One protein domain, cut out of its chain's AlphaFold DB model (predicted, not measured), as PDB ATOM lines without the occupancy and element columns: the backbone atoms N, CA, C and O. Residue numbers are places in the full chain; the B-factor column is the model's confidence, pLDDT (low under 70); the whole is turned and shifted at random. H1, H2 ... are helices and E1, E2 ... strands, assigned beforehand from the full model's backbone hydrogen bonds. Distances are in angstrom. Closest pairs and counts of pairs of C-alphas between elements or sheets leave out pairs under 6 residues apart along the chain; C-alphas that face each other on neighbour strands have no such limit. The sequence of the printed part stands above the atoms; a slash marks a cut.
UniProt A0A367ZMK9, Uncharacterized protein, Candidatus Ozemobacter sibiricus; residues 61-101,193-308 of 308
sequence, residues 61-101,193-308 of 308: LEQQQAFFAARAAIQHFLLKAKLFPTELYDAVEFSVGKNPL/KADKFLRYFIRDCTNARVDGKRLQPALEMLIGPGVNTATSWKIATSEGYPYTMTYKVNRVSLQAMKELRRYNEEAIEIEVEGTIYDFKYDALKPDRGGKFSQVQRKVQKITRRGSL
ATOM      1  N   LEU A  61     169.448 144.112 112.978       81.38
ATOM      2  CA  LEU A  61     168.858 144.294 114.305       81.38
ATOM      3  C   LEU A  61     168.986 145.752 114.784       81.38
ATOM      4  O   LEU A  61     168.033 146.315 115.314       81.38
ATOM      5  N   GLU A  62     170.108 146.401 114.490       84.06
ATOM      6  CA  GLU A  62     170.380 147.805 114.809       84.06
ATOM      7  C   GLU A  62     169.498 148.759 113.990       84.06
ATOM      8  O   GLU A  62     169.004 149.765 114.499       84.06
ATOM      9  N   GLN A  63     169.227 148.415 112.727       84.81
ATOM     10  CA  GLN A  63     168.270 149.153 111.900       84.81
ATOM     11  C   GLN A  63     166.846 148.976 112.438       84.81
ATOM     12  O   GLN A  63     166.107 149.946 112.540       84.81
ATOM     13  N   GLN A  64     166.452 147.772 112.866       87.75
ATOM     14  CA  GLN A  64     165.152 147.554 113.513       87.75
ATOM     15  C   GLN A  64     165.014 148.374 114.799       87.75
ATOM     16  O   GLN A  64     163.973 148.988 115.023       87.75
ATOM     17  N   GLN A  65     166.063 148.459 115.614       89.56
ATOM     18  CA  GLN A  65     166.073 149.310 116.803       89.56
ATOM     19  C   GLN A  65     165.918 150.796 116.443       89.56
ATOM     20  O   GLN A  65     165.068 151.480 117.018       89.56
ATOM     21  N   ALA A  66     166.654 151.292 115.442       90.38
ATOM     22  CA  ALA A  66     166.512 152.667 114.956       90.38
ATOM     23  C   ALA A  66     165.110 152.934 114.378       90.38
ATOM     24  O   ALA A  66     164.536 154.006 114.579       90.38
ATOM     25  N   PHE A  67     164.508 151.936 113.729       91.19
ATOM     26  CA  PHE A  67     163.129 151.983 113.258       91.19
ATOM     27  C   PHE A  67     162.123 152.106 114.411       91.19
ATOM     28  O   PHE A  67     161.184 152.900 114.324       91.19
ATOM     29  N   PHE A  68     162.304 151.368 115.508       90.56
ATOM     30  CA  PHE A  68     161.450 151.510 116.689       90.56
ATOM     31  C   PHE A  68     161.625 152.871 117.368       90.56
ATOM     32  O   PHE A  68     160.627 153.484 117.748       90.56
ATOM     33  N   ALA A  69     162.853 153.391 117.426       91.12
ATOM     34  CA  ALA A  69     163.132 154.737 117.921       91.12
ATOM     35  C   ALA A  69     162.403 155.811 117.093       91.12
ATOM     36  O   ALA A  69     161.727 156.682 117.641       91.12
ATOM     37  N   ALA A  70     162.456 155.709 115.763       91.88
ATOM     38  CA  ALA A  70     161.725 156.602 114.870       91.88
ATOM     39  C   ALA A  70     160.199 156.471 115.055       91.88
ATOM     40  O   ALA A  70     159.487 157.474 115.116       91.88
ATOM     41  N   ARG A  71     159.669 155.254 115.242       91.56
ATOM     42  CA  ARG A  71     158.242 155.072 115.560       91.56
ATOM     43  C   ARG A  71     157.848 155.705 116.890       91.56
ATOM     44  O   ARG A  71     156.756 156.267 116.969       91.56
ATOM     45  N   ALA A  72     158.708 155.654 117.905       90.38
ATOM     46  CA  ALA A  72     158.466 156.331 119.174       90.38
ATOM     47  C   ALA A  72     158.348 157.854 118.981       90.38
ATOM     48  O   ALA A  72     157.420 158.455 119.518       90.38
ATOM     49  N   ALA A  73     159.193 158.460 118.135       90.75
ATOM     50  CA  ALA A  73     159.073 159.876 117.771       90.75
ATOM     51  C   ALA A  73     157.729 160.206 117.116       90.75
ATOM     52  O   ALA A  73     157.100 161.202 117.472       90.75
ATOM     53  N   ILE A  74     157.267 159.362 116.186       91.81
ATOM     54  CA  ILE A  74     155.956 159.534 115.543       91.81
ATOM     55  C   ILE A  74     154.851 159.505 116.596       91.81
ATOM     56  O   ILE A  74     153.985 160.370 116.584       91.81
ATOM     57  N   GLN A  75     154.872 158.535 117.511       90.69
ATOM     58  CA  GLN A  75     153.842 158.433 118.548       90.69
ATOM     59  C   GLN A  75     153.885 159.611 119.521       90.69
ATOM     60  O   GLN A  75     152.835 160.152 119.857       90.69
ATOM     61  N   HIS A  76     155.076 160.061 119.918       89.75
ATOM     62  CA  HIS A  76     155.235 161.248 120.756       89.75
ATOM     63  C   HIS A  76     154.663 162.491 120.055       89.75
ATOM     64  O   HIS A  76     153.852 163.219 120.630       89.75
ATOM     65  N   PHE A  77     154.993 162.688 118.776       90.38
ATOM     66  CA  PHE A  77     154.433 163.780 117.991       90.38
ATOM     67  C   PHE A  77     152.907 163.685 117.864       90.38
ATOM     68  O   PHE A  77     152.217 164.677 118.075       90.38
ATOM     69  N   LEU A  78     152.366 162.504 117.555       89.56
ATOM     70  CA  LEU A  78     150.924 162.296 117.406       89.56
ATOM     71  C   LEU A  78     150.168 162.492 118.722       89.56
ATOM     72  O   LEU A  78     149.053 163.010 118.709       89.56
ATOM     73  N   LEU A  79     150.767 162.127 119.855       89.12
ATOM     74  CA  LEU A  79     150.204 162.418 121.170       89.12
ATOM     75  C   LEU A  79     150.094 163.931 121.378       89.12
ATOM     76  O   LEU A  79     149.022 164.419 121.728       89.12
ATOM     77  N   LYS A  80     151.164 164.683 121.089       87.62
ATOM     78  CA  LYS A  80     151.147 166.150 121.172       87.62
ATOM     79  C   LYS A  80     150.132 166.756 120.198       87.62
ATOM     80  O   LYS A  80     149.383 167.646 120.582       87.62
ATOM     81  N   ALA A  81     150.052 166.230 118.977       87.50
ATOM     82  CA  ALA A  81     149.072 166.625 117.967       87.50
ATOM     83  C   ALA A  81     147.624 166.392 118.425       87.50
ATOM     84  O   ALA A  81     146.744 167.183 118.108       87.50
ATOM     85  N   LYS A  82     147.372 165.320 119.182       87.12
ATOM     86  CA  LYS A  82     146.047 165.006 119.725       87.12
ATOM     87  C   LYS A  82     145.679 165.882 120.923       87.12
ATOM     88  O   LYS A  82     144.506 166.185 121.102       87.12
ATOM     89  N   LEU A  83     146.663 166.263 121.737       86.19
ATOM     90  CA  LEU A  83     146.466 167.153 122.886       86.19
ATOM     91  C   LEU A  83     146.258 168.611 122.461       86.19
ATOM     92  O   LEU A  83     145.439 169.299 123.058       86.19
ATOM     93  N   PHE A  84     146.970 169.052 121.422       85.31
ATOM     94  CA  PHE A  84     146.974 170.434 120.937       85.31
ATOM     95  C   PHE A  84     146.702 170.505 119.426       85.31
ATOM     96  O   PHE A  84     147.568 170.921 118.646       85.31
ATOM     97  N   PRO A  85     145.525 170.039 118.968       83.25
ATOM     98  CA  PRO A  85     145.222 169.962 117.543       83.25
ATOM     99  C   PRO A  85     145.051 171.341 116.908       83.25
ATOM    100  O   PRO A  85     145.451 171.547 115.765       83.25
ATOM    101  N   THR A  86     144.489 172.291 117.653       79.19
ATOM    102  CA  THR A  86     144.296 173.678 117.229       79.19
ATOM    103  C   THR A  86     145.623 174.391 117.027       79.19
ATOM    104  O   THR A  86     145.840 175.018 115.999       79.19
ATOM    105  N   GLU A  87     146.540 174.243 117.974       81.19
ATOM    106  CA  GLU A  87     147.851 174.877 117.977       81.19
ATOM    107  C   GLU A  87     148.743 174.276 116.897       81.19
ATOM    108  O   GLU A  87     149.471 175.010 116.234       81.19
ATOM    109  N   LEU A  88     148.674 172.954 116.697       84.06
ATOM    110  CA  LEU A  88     149.386 172.299 115.606       84.06
ATOM    111  C   LEU A  88     148.863 172.764 114.247       84.06
ATOM    112  O   LEU A  88     149.667 173.114 113.388       84.06
ATOM    113  N   TYR A  89     147.540 172.768 114.057       81.19
ATOM    114  CA  TYR A  89     146.920 173.218 112.812       81.19
ATOM    115  C   TYR A  89     147.327 174.663 112.507       81.19
ATOM    116  O   TYR A  89     147.903 174.935 111.456       81.19
ATOM    117  N   ASP A  90     147.142 175.564 113.472       75.94
ATOM    118  CA  ASP A  90     147.473 176.976 113.319       75.94
ATOM    119  C   ASP A  90     148.988 177.157 113.052       75.94
ATOM    120  O   ASP A  90     149.369 177.897 112.147       75.94
ATOM    121  N   ALA A  91     149.873 176.433 113.753       78.38
ATOM    122  CA  ALA A  91     151.325 176.508 113.547       78.38
ATOM    123  C   ALA A  91     151.784 176.008 112.166       78.38
ATOM    124  O   ALA A  91     152.711 176.581 111.584       78.38
ATOM    125  N   VAL A  92     151.165 174.946 111.642       79.88
ATOM    126  CA  VAL A  92     151.458 174.419 110.301       79.88
ATOM    127  C   VAL A  92     150.979 175.405 109.235       79.88
ATOM    128  O   VAL A  92     151.746 175.732 108.331       79.88
ATOM    129  N   GLU A  93     149.774 175.948 109.376       74.31
ATOM    130  CA  GLU A  93     149.219 176.943 108.452       74.31
ATOM    131  C   GLU A  93     150.070 178.220 108.416       74.31
ATOM    132  O   GLU A  93     150.462 178.690 107.342       74.31
ATOM    133  N   PHE A  94     150.474 178.724 109.591       71.25
ATOM    134  CA  PHE A  94     151.380 179.870 109.694       71.25
ATOM    135  C   PHE A  94     152.724 179.613 109.016       71.25
ATOM    136  O   PHE A  94     153.249 180.520 108.372       71.25
ATOM    137  N   SER A  95     153.264 178.392 109.095       71.06
ATOM    138  CA  SER A  95     154.541 178.058 108.449       71.06
ATOM    139  C   SER A  95     154.496 178.165 106.920       71.06
ATOM    140  O   SER A  95     155.519 178.441 106.295       71.06
ATOM    141  N   VAL A  96     153.307 178.005 106.329       68.31
ATOM    142  CA  VAL A  96     153.048 178.141 104.885       68.31
ATOM    143  C   VAL A  96     152.576 179.562 104.529       68.31
ATOM    144  O   VAL A  96     152.449 179.905 103.356       68.31
ATOM    145  N   GLY A  97     152.351 180.422 105.526       58.22
ATOM    146  CA  GLY A  97     151.823 181.775 105.340       58.22
ATOM    147  C   GLY A  97     150.306 181.830 105.136       58.22
ATOM    148  O   GLY A  97     149.785 182.854 104.694       58.22
ATOM    149  N   LYS A  98     149.588 180.746 105.447       59.59
ATOM    150  CA  LYS A  98     148.124 180.695 105.413       59.59
ATOM    151  C   LYS A  98     147.537 181.226 106.725       59.59
ATOM    152  O   LYS A  98     148.157 181.135 107.784       59.59
ATOM    153  N   ASN A  99     146.330 181.794 106.657       59.34
ATOM    154  CA  ASN A  99     145.585 182.199 107.850       59.34
ATOM    155  C   ASN A  99     144.635 181.059 108.273       59.34
ATOM    156  O   ASN A  99     143.674 180.803 107.545       59.34
ATOM    157  N   PRO A 100     144.826 180.441 109.455       56.88
ATOM    158  CA  PRO A 100     144.013 179.310 109.917       56.88
ATOM    159  C   PRO A 100     142.559 179.667 110.292       56.88
ATOM    160  O   PRO A 100     141.749 178.788 110.589       56.88
ATOM    161  N   LEU A 101     142.205 180.957 110.323       54.12
ATOM    162  CA  LEU A 101     140.843 181.448 110.563       54.12
ATOM    163  C   LEU A 101     140.075 181.779 109.276       54.12
ATOM    164  O   LEU A 101     138.880 182.082 109.352       54.12
ATOM    165  N   LYS A 193     160.348 184.668 111.411       62.16
ATOM    166  CA  LYS A 193     160.365 183.299 110.882       62.16
ATOM    167  C   LYS A 193     158.974 182.681 111.037       62.16
ATOM    168  O   LYS A 193     158.578 182.316 112.142       62.16
ATOM    169  N   ALA A 194     158.249 182.553 109.926       59.50
ATOM    170  CA  ALA A 194     156.919 181.937 109.851       59.50
ATOM    171  C   ALA A 194     156.869 180.531 110.486       59.50
ATOM    172  O   ALA A 194     155.842 180.099 111.004       59.50
ATOM    173  N   ASP A 195     158.008 179.837 110.527       68.06
ATOM    174  CA  ASP A 195     158.149 178.517 111.134       68.06
ATOM    175  C   ASP A 195     158.380 178.518 112.654       68.06
ATOM    176  O   ASP A 195     158.479 177.443 113.240       68.06
ATOM    177  N   LYS A 196     158.460 179.677 113.322       75.94
ATOM    178  CA  LYS A 196     158.801 179.776 114.754       75.94
ATOM    179  C   LYS A 196     157.890 178.914 115.630       75.94
ATOM    180  O   LYS A 196     158.382 178.192 116.497       75.94
ATOM    181  N   PHE A 197     156.579 178.981 115.399       75.94
ATOM    182  CA  PHE A 197     155.591 178.225 116.172       75.94
ATOM    183  C   PHE A 197     155.700 176.724 115.909       75.94
ATOM    184  O   PHE A 197     155.724 175.933 116.851       75.94
ATOM    185  N   LEU A 198     155.866 176.335 114.644       82.00
ATOM    186  CA  LEU A 198     156.037 174.938 114.265       82.00
ATOM    187  C   LEU A 198     157.344 174.358 114.821       82.00
ATOM    188  O   LEU A 198     157.347 173.258 115.366       82.00
ATOM    189  N   ARG A 199     158.441 175.122 114.757       82.75
ATOM    190  CA  ARG A 199     159.735 174.770 115.352       82.75
ATOM    191  C   ARG A 199     159.615 174.564 116.851       82.75
ATOM    192  O   ARG A 199     160.107 173.562 117.347       82.75
ATOM    193  N   TYR A 200     158.942 175.465 117.567       80.12
ATOM    194  CA  TYR A 200     158.684 175.288 118.997       80.12
ATOM    195  C   TYR A 200     157.875 174.010 119.261       80.12
ATOM    196  O   TYR A 200     158.225 173.223 120.137       80.12
ATOM    197  N   PHE A 201     156.853 173.748 118.442       82.19
ATOM    198  CA  PHE A 201     156.023 172.557 118.570       82.19
ATOM    199  C   PHE A 201     156.822 171.254 118.397       82.19
ATOM    200  O   PHE A 201     156.686 170.353 119.224       82.19
ATOM    201  N   ILE A 202     157.682 171.154 117.377       87.31
ATOM    202  CA  ILE A 202     158.502 169.951 117.128       87.31
ATOM    203  C   ILE A 202     159.687 169.823 118.088       87.31
ATOM    204  O   ILE A 202     160.110 168.705 118.375       87.31
ATOM    205  N   ARG A 203     160.218 170.943 118.596       82.81
ATOM    206  CA  ARG A 203     161.426 170.977 119.431       82.81
ATOM    207  C   ARG A 203     161.277 170.123 120.683       82.81
ATOM    208  O   ARG A 203     162.242 169.497 121.102       82.81
ATOM    209  N   ASP A 204     160.082 170.081 121.261       79.25
ATOM    210  CA  ASP A 204     159.853 169.311 122.483       79.25
ATOM    211  C   ASP A 204     159.544 167.821 122.205       79.25
ATOM    212  O   ASP A 204     159.525 167.017 123.130       79.25
ATOM    213  N   CYS A 205     159.354 167.424 120.940       86.62
ATOM    214  CA  CYS A 205     159.105 166.037 120.524       86.62
ATOM    215  C   CYS A 205     160.422 165.276 120.282       86.62
ATOM    216  O   CYS A 205     160.666 164.718 119.208       86.62
ATOM    217  N   THR A 206     161.306 165.288 121.276       86.56
ATOM    218  CA  THR A 206     162.637 164.675 121.216       86.56
ATOM    219  C   THR A 206     163.033 164.152 122.590       86.56
ATOM    220  O   THR A 206     162.701 164.759 123.606       86.56
ATOM    221  N   ASN A 207     163.770 163.044 122.630       86.44
ATOM    222  CA  ASN A 207     164.491 162.630 123.838       86.44
ATOM    223  C   ASN A 207     166.002 162.921 123.739       86.44
ATOM    224  O   ASN A 207     166.743 162.660 124.685       86.44
ATOM    225  N   ALA A 208     166.465 163.473 122.610       79.88
ATOM    226  CA  ALA A 208     167.838 163.922 122.437       79.88
ATOM    227  C   ALA A 208     168.079 165.266 123.143       79.88
ATOM    228  O   ALA A 208     167.169 166.082 123.312       79.88
ATOM    229  N   ARG A 209     169.335 165.524 123.521       77.31
ATOM    230  CA  ARG A 209     169.742 166.824 124.066       77.31
ATOM    231  C   ARG A 209     169.699 167.879 122.965       77.31
ATOM    232  O   ARG A 209     170.282 167.684 121.902       77.31
ATOM    233  N   VAL A 210     169.054 169.004 123.251       73.75
ATOM    234  CA  VAL A 210     169.028 170.185 122.380       73.75
ATOM    235  C   VAL A 210     169.819 171.272 123.093       73.75
ATOM    236  O   VAL A 210     169.521 171.595 124.241       73.75
ATOM    237  N   ASP A 211     170.883 171.772 122.462       75.25
ATOM    238  CA  ASP A 211     171.798 172.768 123.045       75.25
ATOM    239  C   ASP A 211     172.342 172.362 124.431       75.25
ATOM    240  O   ASP A 211     172.443 173.162 125.361       75.25
ATOM    241  N   GLY A 212     172.628 171.066 124.599       72.25
ATOM    242  CA  GLY A 212     173.128 170.490 125.851       72.25
ATOM    243  C   GLY A 212     172.089 170.373 126.974       72.25
ATOM    244  O   GLY A 212     172.399 169.798 128.017       72.25
ATOM    245  N   LYS A 213     170.855 170.852 126.769       75.75
ATOM    246  CA  LYS A 213     169.772 170.827 127.760       75.75
ATOM    247  C   LYS A 213     168.707 169.789 127.407       75.75
ATOM    248  O   LYS A 213     168.492 169.439 126.245       75.75
ATOM    249  N   ARG A 214     168.026 169.290 128.443       70.44
ATOM    250  CA  ARG A 214     166.817 168.468 128.305       70.44
ATOM    251  C   ARG A 214     165.616 169.399 128.293       70.44
ATOM    252  O   ARG A 214     165.457 170.199 129.210       70.44
ATOM    253  N   LEU A 215     164.805 169.311 127.248       70.19
ATOM    254  CA  LEU A 215     163.642 170.186 127.083       70.19
ATOM    255  C   LEU A 215     162.378 169.630 127.747       70.19
ATOM    256  O   LEU A 215     161.486 170.396 128.089       70.19
ATOM    257  N   GLN A 216     162.313 168.315 127.959       65.25
ATOM    258  CA  GLN A 216     161.223 167.615 128.640       65.25
ATOM    259  C   GLN A 216     161.798 166.547 129.584       65.25
ATOM    260  O   GLN A 216     162.978 166.201 129.436       65.25
ATOM    261  N   PRO A 217     161.017 166.015 130.550       60.53
ATOM    262  CA  PRO A 217     161.388 164.799 131.273       60.53
ATOM    263  C   PRO A 217     161.591 163.668 130.258       60.53
ATOM    264  O   PRO A 217     160.647 163.050 129.773       60.53
ATOM    265  N   ALA A 218     162.842 163.480 129.852       60.31
ATOM    266  CA  ALA A 218     163.194 162.593 128.763       60.31
ATOM    267  C   ALA A 218     163.157 161.147 129.257       60.31
ATOM    268  O   ALA A 218     163.783 160.814 130.265       60.31
ATOM    269  N   LEU A 219     162.468 160.282 128.510       69.81
ATOM    270  CA  LEU A 219     162.695 158.846 128.594       69.81
ATOM    271  C   LEU A 219     164.113 158.583 128.072       69.81
ATOM    272  O   LEU A 219     164.354 158.548 126.861       69.81
ATOM    273  N   GLU A 220     165.060 158.475 128.998       74.75
ATOM    274  CA  GLU A 220     166.443 158.163 128.681       74.75
ATOM    275  C   GLU A 220     166.632 156.657 128.627       74.75
ATOM    276  O   GLU A 220     166.492 155.945 129.619       74.75
ATOM    277  N   MET A 221     166.980 156.183 127.439       82.38
ATOM    278  CA  MET A 221     167.475 154.833 127.253       82.38
ATOM    279  C   MET A 221     168.969 154.950 127.049       82.38
ATOM    280  O   MET A 221     169.400 155.199 125.929       82.38
ATOM    281  N   LEU A 222     169.728 154.883 128.141       85.31
ATOM    282  CA  LEU A 222     171.186 154.918 128.119       85.31
ATOM    283  C   LEU A 222     171.738 153.501 128.166       85.31
ATOM    284  O   LEU A 222     171.183 152.628 128.842       85.31
ATOM    285  N   ILE A 223     172.859 153.309 127.476       85.44
ATOM    286  CA  ILE A 223     173.613 152.069 127.581       85.44
ATOM    287  C   ILE A 223     174.043 151.834 129.036       85.44
ATOM    288  O   ILE A 223     174.502 152.753 129.718       85.44
ATOM    289  N   GLY A 224     173.846 150.609 129.517       81.81
ATOM    290  CA  GLY A 224     174.210 150.202 130.867       81.81
ATOM    291  C   GLY A 224     175.724 150.254 131.100       81.81
ATOM    292  O   GLY A 224     176.503 150.014 130.167       81.81
ATOM    293  N   PRO A 225     176.176 150.538 132.334       76.62
ATOM    294  CA  PRO A 225     177.595 150.521 132.657       76.62
ATOM    295  C   PRO A 225     178.168 149.105 132.472       76.62
ATOM    296  O   PRO A 225     177.608 148.126 132.960       76.62
ATOM    297  N   GLY A 226     179.291 148.988 131.754       72.94
ATOM    298  CA  GLY A 226     179.993 147.712 131.545       72.94
ATOM    299  C   GLY A 226     179.508 146.862 130.363       72.94
ATOM    300  O   GLY A 226     180.000 145.745 130.185       72.94
ATOM    301  N   VAL A 227     178.589 147.365 129.530       79.75
ATOM    302  CA  VAL A 227     178.199 146.697 128.277       79.75
ATOM    303  C   VAL A 227     179.276 146.932 127.216       79.75
ATOM    304  O   VAL A 227     179.285 147.953 126.536       79.75
ATOM    305  N   ASN A 228     180.188 145.970 127.071       76.12
ATOM    306  CA  ASN A 228     181.276 146.024 126.080       76.12
ATOM    307  C   ASN A 228     180.953 145.239 124.799       76.12
ATOM    308  O   ASN A 228     181.617 145.409 123.778       76.12
ATOM    309  N   THR A 229     179.967 144.343 124.862       74.88
ATOM    310  CA  THR A 229     179.513 143.502 123.745       74.88
ATOM    311  C   THR A 229     178.017 143.212 123.844       74.88
ATOM    312  O   THR A 229     177.458 143.156 124.941       74.88
ATOM    313  N   ALA A 230     177.368 142.918 122.714       69.50
ATOM    314  CA  ALA A 230     175.947 142.552 122.665       69.50
ATOM    315  C   ALA A 230     175.580 141.361 123.580       69.50
ATOM    316  O   ALA A 230     174.455 141.269 124.055       69.50
ATOM    317  N   THR A 231     176.527 140.460 123.850       76.06
ATOM    318  CA  THR A 231     176.342 139.277 124.708       76.06
ATOM    319  C   THR A 231     176.570 139.547 126.196       76.06
ATOM    320  O   THR A 231     176.229 138.706 127.026       76.06
ATOM    321  N   SER A 232     177.153 140.698 126.545       79.44
ATOM    322  CA  SER A 232     177.439 141.069 127.936       79.44
ATOM    323  C   SER A 232     176.215 141.604 128.682       79.44
ATOM    324  O   SER A 232     176.168 141.529 129.909       79.44
ATOM    325  N   TRP A 233     175.202 142.090 127.959       83.50
ATOM    326  CA  TRP A 233     173.971 142.597 128.554       83.50
ATOM    327  C   TRP A 233     172.956 141.467 128.768       83.50
ATOM    328  O   TRP A 233     172.582 140.760 127.830       83.50
ATOM    329  N   LYS A 234     172.490 141.302 130.009       81.75
ATOM    330  CA  LYS A 234     171.486 140.306 130.399       81.75
ATOM    331  C   LYS A 234     170.313 140.997 131.077       81.75
ATOM    332  O   LYS A 234     170.493 141.661 132.092       81.75
ATOM    333  N   ILE A 235     169.100 140.735 130.589       81.31
ATOM    334  CA  ILE A 235     167.864 141.363 131.088       81.31
ATOM    335  C   ILE A 235     167.636 141.193 132.600       81.31
ATOM    336  O   ILE A 235     167.026 142.049 133.225       81.31
ATOM    337  N   ALA A 236     168.121 140.097 133.189       82.56
ATOM    338  CA  ALA A 236     167.905 139.784 134.600       82.56
ATOM    339  C   ALA A 236     168.916 140.443 135.554       82.56
ATOM    340  O   ALA A 236     168.655 140.502 136.750       82.56
ATOM    341  N   THR A 237     170.083 140.873 135.059       81.56
ATOM    342  CA  THR A 237     171.215 141.268 135.924       81.56
ATOM    343  C   THR A 237     171.864 142.589 135.538       81.56
ATOM    344  O   THR A 237     172.589 143.158 136.345       81.56
ATOM    345  N   SER A 238     171.682 143.054 134.304       80.75
ATOM    346  CA  SER A 238     172.284 144.295 133.826       80.75
ATOM    347  C   SER A 238     171.378 145.480 134.140       80.75
ATOM    348  O   SER A 238     170.209 145.486 133.764       80.75
ATOM    349  N   GLU A 239     171.931 146.505 134.782       79.50
ATOM    350  CA  GLU A 239     171.266 147.801 134.915       79.50
ATOM    351  C   GLU A 239     171.407 148.608 133.615       79.50
ATOM    352  O   GLU A 239     172.465 148.622 132.986       79.50
ATOM    353  N   GLY A 240     170.338 149.293 133.201       80.62
ATOM    354  CA  GLY A 240     170.303 150.077 131.961       80.62
ATOM    355  C   GLY A 240     170.012 149.253 130.702       80.62
ATOM    356  O   GLY A 240     169.568 148.106 130.768       80.62
ATOM    357  N   TYR A 241     170.230 149.849 129.530       84.81
ATOM    358  CA  TYR A 241     169.868 149.263 128.234       84.81
ATOM    359  C   TYR A 241     171.101 148.712 127.494       84.81
ATOM    360  O   TYR A 241     172.223 149.122 127.780       84.81
ATOM    361  N   PRO A 242     170.941 147.801 126.518       84.06
ATOM    362  CA  PRO A 242     172.076 147.302 125.735       84.06
ATOM    363  C   PRO A 242     172.617 148.332 124.730       84.06
ATOM    364  O   PRO A 242     173.686 148.139 124.165       84.06
ATOM    365  N   TYR A 243     171.880 149.418 124.498       86.44
ATOM    366  CA  TYR A 243     172.215 150.498 123.579       86.44
ATOM    367  C   TYR A 243     171.582 151.801 124.062       86.44
ATOM    368  O   TYR A 243     170.631 151.792 124.847       86.44
ATOM    369  N   THR A 244     172.080 152.925 123.554       88.50
ATOM    370  CA  THR A 244     171.446 154.226 123.772       88.50
ATOM    371  C   THR A 244     170.461 154.528 122.648       88.50
ATOM    372  O   THR A 244     170.846 154.526 121.480       88.50
ATOM    373  N   MET A 245     169.200 154.813 122.983       89.56
ATOM    374  CA  MET A 245     168.162 155.149 122.004       89.56
ATOM    375  C   MET A 245     167.808 156.629 122.049       89.56
ATOM    376  O   MET A 245     167.347 157.153 123.063       89.56
ATOM    377  N   THR A 246     167.941 157.288 120.903       90.56
ATOM    378  CA  THR A 246     167.558 158.686 120.720       90.56
ATOM    379  C   THR A 246     166.621 158.834 119.534       90.56
ATOM    380  O   THR A 246     166.682 158.077 118.568       90.56
ATOM    381  N   TYR A 247     165.724 159.802 119.599       91.69
ATOM    382  CA  TYR A 247     164.792 160.108 118.538       91.69
ATOM    383  C   TYR A 247     164.460 161.595 118.539       91.69
ATOM    384  O   TYR A 247     164.474 162.251 119.583       91.69
ATOM    385  N   LYS A 248     164.127 162.115 117.360       90.56
ATOM    386  CA  LYS A 248     163.688 163.499 117.167       90.56
ATOM    387  C   LYS A 248     162.728 163.611 115.988       90.56
ATOM    388  O   LYS A 248     162.809 162.850 115.020       90.56
ATOM    389  N   VAL A 249     161.844 164.598 116.055       90.56
ATOM    390  CA  VAL A 249     161.063 165.052 114.901       90.56
ATOM    391  C   VAL A 249     161.899 166.080 114.142       90.56
ATOM    392  O   VAL A 249     162.263 167.112 114.698       90.56
ATOM    393  N   ASN A 250     162.225 165.790 112.883       89.25
ATOM    394  CA  ASN A 250     163.056 166.661 112.053       89.25
ATOM    395  C   ASN A 250     162.224 167.762 111.397       89.25
ATOM    396  O   ASN A 250     162.615 168.930 111.404       89.25
ATOM    397  N   ARG A 251     161.088 167.389 110.801       88.38
ATOM    398  CA  ARG A 251     160.268 168.310 110.016       88.38
ATOM    399  C   ARG A 251     158.815 167.865 109.988       88.38
ATOM    400  O   ARG A 251     158.521 166.674 109.980       88.38
ATOM    401  N   VAL A 252     157.921 168.842 109.937       87.88
ATOM    402  CA  VAL A 252     156.504 168.647 109.636       87.88
ATOM    403  C   VAL A 252     156.180 169.548 108.455       87.88
ATOM    404  O   VAL A 252     156.520 170.729 108.482       87.88
ATOM    405  N   SER A 253     155.582 168.995 107.408       82.50
ATOM    406  CA  SER A 253     155.219 169.742 106.202       82.50
ATOM    407  C   SER A 253     153.800 169.430 105.771       82.50
ATOM    408  O   SER A 253     153.351 168.292 105.862       82.50
ATOM    409  N   LEU A 254     153.101 170.443 105.278       76.00
ATOM    410  CA  LEU A 254     151.753 170.311 104.746       76.00
ATOM    411  C   LEU A 254     151.820 169.694 103.343       76.00
ATOM    412  O   LEU A 254     152.557 170.170 102.481       76.00
ATOM    413  N   GLN A 255     151.072 168.619 103.132       69.56
ATOM    414  CA  GLN A 255     150.929 167.915 101.864       69.56
ATOM    415  C   GLN A 255     149.490 168.079 101.369       69.56
ATOM    416  O   GLN A 255     148.528 167.817 102.094       69.56
ATOM    417  N   ALA A 256     149.334 168.482 100.110       56.59
ATOM    418  CA  ALA A 256     148.036 168.473  99.449       56.59
ATOM    419  C   ALA A 256     147.759 167.059  98.914       56.59
ATOM    420  O   ALA A 256     148.486 166.565  98.053       56.59
ATOM    421  N   MET A 257     146.714 166.393  99.409       58.72
ATOM    422  CA  MET A 257     146.270 165.104  98.863       58.72
ATOM    423  C   MET A 257     145.087 165.306  97.921       58.72
ATOM    424  O   MET A 257     144.119 165.980  98.258       58.72
ATOM    425  N   LYS A 258     145.138 164.654  96.755       45.03
ATOM    426  CA  LYS A 258     144.113 164.727  95.697       45.03
ATOM    427  C   LYS A 258     142.706 164.302  96.160       45.03
ATOM    428  O   LYS A 258     141.718 164.683  95.542       45.03
ATOM    429  N   GLU A 259     142.611 163.510  97.226       46.03
ATOM    430  CA  GLU A 259     141.351 162.986  97.775       46.03
ATOM    431  C   GLU A 259     140.715 163.876  98.856       46.03
ATOM    432  O   GLU A 259     139.573 163.635  99.251       46.03
ATOM    433  N   LEU A 260     141.410 164.918  99.325       51.50
ATOM    434  CA  LEU A 260     140.873 165.854 100.313       51.50
ATOM    435  C   LEU A 260     139.881 166.792  99.615       51.50
ATOM    436  O   LEU A 260     140.245 167.804  99.025       51.50
ATOM    437  N   ARG A 261     138.602 166.401  99.630       40.47
ATOM    438  CA  ARG A 261     137.497 167.122  98.971       40.47
ATOM    439  C   ARG A 261     136.919 168.269  99.804       40.47
ATOM    440  O   ARG A 261     136.099 169.024  99.291       40.47
ATOM    441  N   ARG A 262     137.275 168.371 101.089       47.78
ATOM    442  CA  ARG A 262     136.750 169.385 102.014       47.78
ATOM    443  C   ARG A 262     137.831 170.402 102.362       47.78
ATOM    444  O   ARG A 262     138.924 170.027 102.771       47.78
ATOM    445  N   TYR A 263     137.487 171.681 102.258       48.91
ATOM    446  CA  TYR A 263     138.294 172.770 102.803       48.91
ATOM    447  C   TYR A 263     138.458 172.572 104.329       48.91
ATOM    448  O   TYR A 263     137.503 172.186 105.007       48.91
ATOM    449  N   ASN A 264     139.671 172.794 104.856       53.72
ATOM    450  CA  ASN A 264     140.120 172.508 106.240       53.72
ATOM    451  C   ASN A 264     140.411 171.032 106.584       53.72
ATOM    452  O   ASN A 264     140.602 170.690 107.756       53.72
ATOM    453  N   GLU A 265     140.440 170.148 105.587       62.16
ATOM    454  CA  GLU A 265     141.040 168.825 105.723       62.16
ATOM    455  C   GLU A 265     142.384 168.834 105.002       62.16
ATOM    456  O   GLU A 265     142.439 168.862 103.775       62.16
ATOM    457  N   GLU A 266     143.469 168.821 105.768       69.88
ATOM    458  CA  GLU A 266     144.827 168.851 105.231       69.88
ATOM    459  C   GLU A 266     145.600 167.625 105.702       69.88
ATOM    460  O   GLU A 266     145.238 166.980 106.688       69.88
ATOM    461  N   ALA A 267     146.663 167.265 104.990       78.94
ATOM    462  CA  ALA A 267     147.565 166.215 105.430       78.94
ATOM    463  C   ALA A 267     148.893 166.833 105.848       78.94
ATOM    464  O   ALA A 267     149.426 167.704 105.165       78.94
ATOM    465  N   ILE A 268     149.449 166.354 106.953       84.62
ATOM    466  CA  ILE A 268     150.833 166.629 107.320       84.62
ATOM    467  C   ILE A 268     151.686 165.407 107.045       84.62
ATOM    468  O   ILE A 268     151.313 164.277 107.355       84.62
ATOM    469  N   GLU A 269     152.862 165.645 106.496       90.12
ATOM    470  CA  GLU A 269     153.964 164.706 106.478       90.12
ATOM    471  C   GLU A 269     154.870 165.001 107.668       90.12
ATOM    472  O   GLU A 269     155.391 166.105 107.822       90.12
ATOM    473  N   ILE A 270     155.034 164.000 108.522       91.69
ATOM    474  CA  ILE A 270     155.881 164.037 109.705       91.69
ATOM    475  C   ILE A 270     157.147 163.258 109.364       91.69
ATOM    476  O   ILE A 270     157.089 162.050 109.133       91.69
ATOM    477  N   GLU A 271     158.282 163.944 109.344       94.06
ATOM    478  CA  GLU A 271     159.606 163.368 109.141       94.06
ATOM    479  C   GLU A 271     160.324 163.259 110.485       94.06
ATOM    480  O   GLU A 271     160.573 164.253 111.173       94.06
ATOM    481  N   VAL A 272     160.659 162.030 110.861       93.94
ATOM    482  CA  VAL A 272     161.307 161.696 112.129       93.94
ATOM    483  C   VAL A 272     162.608 160.955 111.890       93.94
ATOM    484  O   VAL A 272     162.777 160.276 110.879       93.94
ATOM    485  N   GLU A 273     163.504 161.028 112.861       93.81
ATOM    486  CA  GLU A 273     164.752 160.280 112.865       93.81
ATOM    487  C   GLU A 273     164.915 159.577 114.206       93.81
ATOM    488  O   GLU A 273     164.853 160.202 115.265       93.81
ATOM    489  N   GLY A 274     165.116 158.265 114.145       92.31
ATOM    490  CA  GLY A 274     165.547 157.442 115.265       92.31
ATOM    491  C   GLY A 274     167.022 157.112 115.107       92.31
ATOM    492  O   GLY A 274     167.461 156.771 114.013       92.31
ATOM    493  N   THR A 275     167.794 157.237 116.180       91.69
ATOM    494  CA  THR A 275     169.226 156.938 116.214       91.69
ATOM    495  C   THR A 275     169.551 156.048 117.405       91.69
ATOM    496  O   THR A 275     169.158 156.330 118.538       91.69
ATOM    497  N   ILE A 276     170.307 154.990 117.138       91.44
ATOM    498  CA  ILE A 276     170.835 154.056 118.122       91.44
ATOM    499  C   ILE A 276     172.340 154.236 118.207       91.44
ATOM    500  O   ILE A 276     173.021 154.308 117.179       91.44
ATOM    501  N   TYR A 277     172.838 154.275 119.436       89.12
ATOM    502  CA  TYR A 277     174.257 154.203 119.737       89.12
ATOM    503  C   TYR A 277     174.553 152.892 120.454       89.12
ATOM    504  O   TYR A 277     174.024 152.627 121.535       89.12
ATOM    505  N   ASP A 278     175.377 152.075 119.823       85.12
ATOM    506  CA  ASP A 278     175.808 150.776 120.323       85.12
ATOM    507  C   ASP A 278     177.050 150.903 121.227       85.12
ATOM    508  O   ASP A 278     177.675 151.961 121.282       85.12
ATOM    509  N   PHE A 279     177.474 149.820 121.881       82.31
ATOM    510  CA  PHE A 279     178.694 149.774 122.710       82.31
ATOM    511  C   PHE A 279     179.981 150.143 121.948       82.31
ATOM    512  O   PHE A 279     180.990 150.488 122.556       82.31
ATOM    513  N   LYS A 280     179.965 150.081 120.610       81.25
ATOM    514  CA  LYS A 280     181.080 150.507 119.745       81.25
ATOM    515  C   LYS A 280     181.135 152.020 119.516       81.25
ATOM    516  O   LYS A 280     182.091 152.495 118.907       81.25
ATOM    517  N   TYR A 281     180.102 152.755 119.922       82.69
ATOM    518  CA  TYR A 281     180.004 154.182 119.668       82.69
ATOM    519  C   TYR A 281     180.965 154.973 120.558       82.69
ATOM    520  O   TYR A 281     180.910 154.895 121.782       82.69
ATOM    521  N   ASP A 282     181.801 155.790 119.922       78.19
ATOM    522  CA  ASP A 282     182.695 156.736 120.583       78.19
ATOM    523  C   ASP A 282     182.294 158.165 120.192       78.19
ATOM    524  O   ASP A 282     182.339 158.544 119.017       78.19
ATOM    525  N   ALA A 283     181.911 158.976 121.182       76.56
ATOM    526  CA  ALA A 283     181.514 160.367 120.974       76.56
ATOM    527  C   ALA A 283     182.655 161.238 120.416       76.56
ATOM    528  O   ALA A 283     182.387 162.223 119.730       76.56
ATOM    529  N   LEU A 284     183.919 160.872 120.672       79.38
ATOM    530  CA  LEU A 284     185.098 161.570 120.153       79.38
ATOM    531  C   LEU A 284     185.445 161.147 118.718       79.38
ATOM    532  O   LEU A 284     186.194 161.848 118.039       79.38
ATOM    533  N   LYS A 285     184.932 160.000 118.251       79.81
ATOM    534  CA  LYS A 285     185.215 159.426 116.925       79.81
ATOM    535  C   LYS A 285     183.937 158.865 116.287       79.81
ATOM    536  O   LYS A 285     183.824 157.648 116.119       79.81
ATOM    537  N   PRO A 286     182.995 159.735 115.881       74.06
ATOM    538  CA  PRO A 286     181.683 159.320 115.381       74.06
ATOM    539  C   PRO A 286     181.745 158.461 114.106       74.06
ATOM    540  O   PRO A 286     180.832 157.675 113.858       74.06
ATOM    541  N   ASP A 287     182.829 158.560 113.331       73.06
ATOM    542  CA  ASP A 287     183.006 157.837 112.065       73.06
ATOM    543  C   ASP A 287     183.463 156.380 112.246       73.06
ATOM    544  O   ASP A 287     183.452 155.600 111.296       73.06
ATOM    545  N   ARG A 288     183.852 155.973 113.464       72.50
ATOM    546  CA  ARG A 288     184.311 154.597 113.750       72.50
ATOM    547  C   ARG A 288     183.179 153.569 113.869       72.50
ATOM    548  O   ARG A 288     183.447 152.399 114.140       72.50
ATOM    549  N   GLY A 289     181.937 153.976 113.616       76.50
ATOM    550  CA  GLY A 289     180.764 153.108 113.649       76.50
ATOM    551  C   GLY A 289     180.063 153.092 115.008       76.50
ATOM    552  O   GLY A 289     180.346 153.893 115.893       76.50
ATOM    553  N   GLY A 290     179.069 152.213 115.149       80.38
ATOM    554  CA  GLY A 290     178.235 152.137 116.354       80.38
ATOM    555  C   GLY A 290     177.104 153.169 116.412       80.38
ATOM    556  O   GLY A 290     176.328 153.142 117.357       80.38
ATOM    557  N   LYS A 291     176.968 154.041 115.404       88.50
ATOM    558  CA  LYS A 291     175.798 154.903 115.209       88.50
ATOM    559  C   LYS A 291     174.950 154.364 114.063       88.50
ATOM    560  O   LYS A 291     175.419 154.291 112.929       88.50
ATOM    561  N   PHE A 292     173.691 154.064 114.345       89.38
ATOM    562  CA  PHE A 292     172.723 153.619 113.346       89.38
ATOM    563  C   PHE A 292     171.524 154.550 113.372       89.38
ATOM    564  O   PHE A 292     170.885 154.696 114.411       89.38
ATOM    565  N   SER A 293     171.220 155.198 112.250       90.12
ATOM    566  CA  SER A 293     170.066 156.085 112.137       90.12
ATOM    567  C   SER A 293     169.082 155.584 111.093       90.12
ATOM    568  O   SER A 293     169.452 154.988 110.081       90.12
ATOM    569  N   GLN A 294     167.803 155.835 111.350       91.88
ATOM    570  CA  GLN A 294     166.735 155.559 110.411       91.88
ATOM    571  C   GLN A 294     165.740 156.710 110.395       91.88
ATOM    572  O   GLN A 294     165.216 157.125 111.430       91.88
ATOM    573  N   VAL A 295     165.474 157.204 109.189       93.38
ATOM    574  CA  VAL A 295     164.470 158.234 108.937       93.38
ATOM    575  C   VAL A 295     163.162 157.553 108.564       93.38
ATOM    576  O   VAL A 295     163.140 156.637 107.741       93.38
ATOM    577  N   GLN A 296     162.066 157.996 109.169       92.25
ATOM    578  CA  GLN A 296     160.722 157.592 108.776       92.25
ATOM    579  C   GLN A 296     159.888 158.809 108.436       92.25
ATOM    580  O   GLN A 296     160.046 159.885 109.014       92.25
ATOM    581  N   ARG A 297     158.962 158.599 107.507       93.12
ATOM    582  CA  ARG A 297     157.962 159.584 107.133       93.12
ATOM    583  C   ARG A 297     156.588 158.986 107.340       93.12
ATOM    584  O   ARG A 297     156.350 157.835 106.978       93.12
ATOM    585  N   LYS A 298     155.695 159.761 107.939       90.44
ATOM    586  CA  LYS A 298     154.294 159.391 108.087       90.44
ATOM    587  C   LYS A 298     153.426 160.536 107.610       90.44
ATOM    588  O   LYS A 298     153.566 161.650 108.099       90.44
ATOM    589  N   VAL A 299     152.500 160.232 106.709       88.12
ATOM    590  CA  VAL A 299     151.442 161.166 106.334       88.12
ATOM    591  C   VAL A 299     150.233 160.915 107.227       88.12
ATOM    592  O   VAL A 299     149.822 159.769 107.413       88.12
ATOM    593  N   GLN A 300     149.695 161.975 107.821       84.75
ATOM    594  CA  GLN A 300     148.522 161.930 108.687       84.75
ATOM    595  C   GLN A 300     147.586 163.074 108.317       84.75
ATOM    596  O   GLN A 300     148.028 164.205 108.127       84.75
ATOM    597  N   LYS A 301     146.286 162.784 108.242       82.44
ATOM    598  CA  LYS A 301     145.265 163.820 108.105       82.44
ATOM    599  C   LYS A 301     145.190 164.631 109.396       82.44
ATOM    600  O   LYS A 301     145.208 164.065 110.483       82.44
ATOM    601  N   ILE A 302     145.093 165.944 109.268       74.88
ATOM    602  CA  ILE A 302     144.849 166.859 110.373       74.88
ATOM    603  C   ILE A 302     143.589 167.662 110.108       74.88
ATOM    604  O   ILE A 302     143.255 168.019 108.979       74.88
ATOM    605  N   THR A 303     142.891 167.959 111.193       71.56
ATOM    606  CA  THR A 303     141.820 168.944 111.211       71.56
ATOM    607  C   THR A 303     142.024 169.834 112.420       71.56
ATOM    608  O   THR A 303     142.493 169.382 113.466       71.56
ATOM    609  N   ARG A 304     141.595 171.091 112.320       67.88
ATOM    610  CA  ARG A 304     141.675 172.041 113.434       67.88
ATOM    611  C   ARG A 304     140.933 171.572 114.695       67.88
ATOM    612  O   ARG A 304     141.277 171.970 115.798       67.88
ATOM    613  N   ARG A 305     139.916 170.712 114.546       67.19
ATOM    614  CA  ARG A 305     139.133 170.133 115.657       67.19
ATOM    615  C   ARG A 305     139.759 168.871 116.266       67.19
ATOM    616  O   ARG A 305     139.192 168.324 117.204       67.19
ATOM    617  N   GLY A 306     140.887 168.395 115.737       58.41
ATOM    618  CA  GLY A 306     141.610 167.248 116.284       58.41
ATOM    619  C   GLY A 306     141.101 165.872 115.870       58.41
ATOM    620  O   GLY A 306     141.462 164.892 116.518       58.41
ATOM    621  N   SER A 307     140.312 165.755 114.792       56.34
ATOM    622  CA  SER A 307     140.157 164.440 114.157       56.34
ATOM    623  C   SER A 307     141.450 164.119 113.401       56.34
ATOM    624  O   SER A 307     141.674 164.646 112.306       56.34
ATOM    625  N   LEU A 308     142.304 163.321 114.035       53.06
ATOM    626  CA  LEU A 308     143.460 162.668 113.425       53.06
ATOM    627  C   LEU A 308     143.033 161.344 112.797       53.06
ATOM    628  O   LEU A 308     142.277 160.603 113.464       53.06
TER     629      LEU A 308
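AT A GLANCE: This is residues 61 to 101 and 193 to 308 of the 308 residues of an uncharacterized protein of Candidatus Ozemobacter sibiricus (UniProt A0A367ZMK9). A long, twisted sheet of three strands, E1, E2 and E3, curls round the long helix H1, and the shorter helices H2 and H3 touch each other and pack on the sheet, mostly on E1. A long stretch with no named element, residues 204 to 243, leads from H3 to E1. The printed part has 157 residues, in the order H1 H2 H3 E1 E2 E3; the sheet's order is E1, E2, E3, antiparallel, and the class is mixed. The whole is elongated, 56 by 31 by 29 A, and only just loose, close to compact, with a radius of gyration of the C-alphas of 18.3 A.

IN THESE COORDINATES: H1, residues 61 to 83, begins at C-alpha 61 (168.858, 144.294, 114.305) and is 33.1 A long. H2 is residues 85 to 96, 17.0 A, and H3 residues 196 to 203, 10.3 A. E1, residues 244 to 255, is 33.0 A long; E2, 266 to 277, 35.9 A; E3, 291 to 302, 33.5 A, ending at (144.849, 166.859, 110.373).

HOW THE PARTS SIT: H1, H2 and H3 are on one face of the sheet, two layers. The closest C-alphas of H1 and E2, Ala 70 and Gly 274, are 3.9 A apart. H2 and H3 touch at Ala 91 and Leu 198, their closest C-alphas, 5.0 A. H3 lies over E1, at a height of 8.9 A over the sheet. The strands form a meander, each the antiparallel neighbour of the one before: N 246 and O 275 are 2.8 A apart, N 270 and O 298 2.8 A. In H1, H2 and H3 every O i to N i+4 pair is within hydrogen-bond range.

THE WHOLE: Residues 102 to 192 are not printed; C-alphas 101 and 193 are 19.6 A apart across the cut. The links H3 to E1 and E2 to E3 are long. Residues 96 to 101, 193 to 195, 216 to 219, 230, 255 to 266 and 304 to 308 have pLDDT under 70.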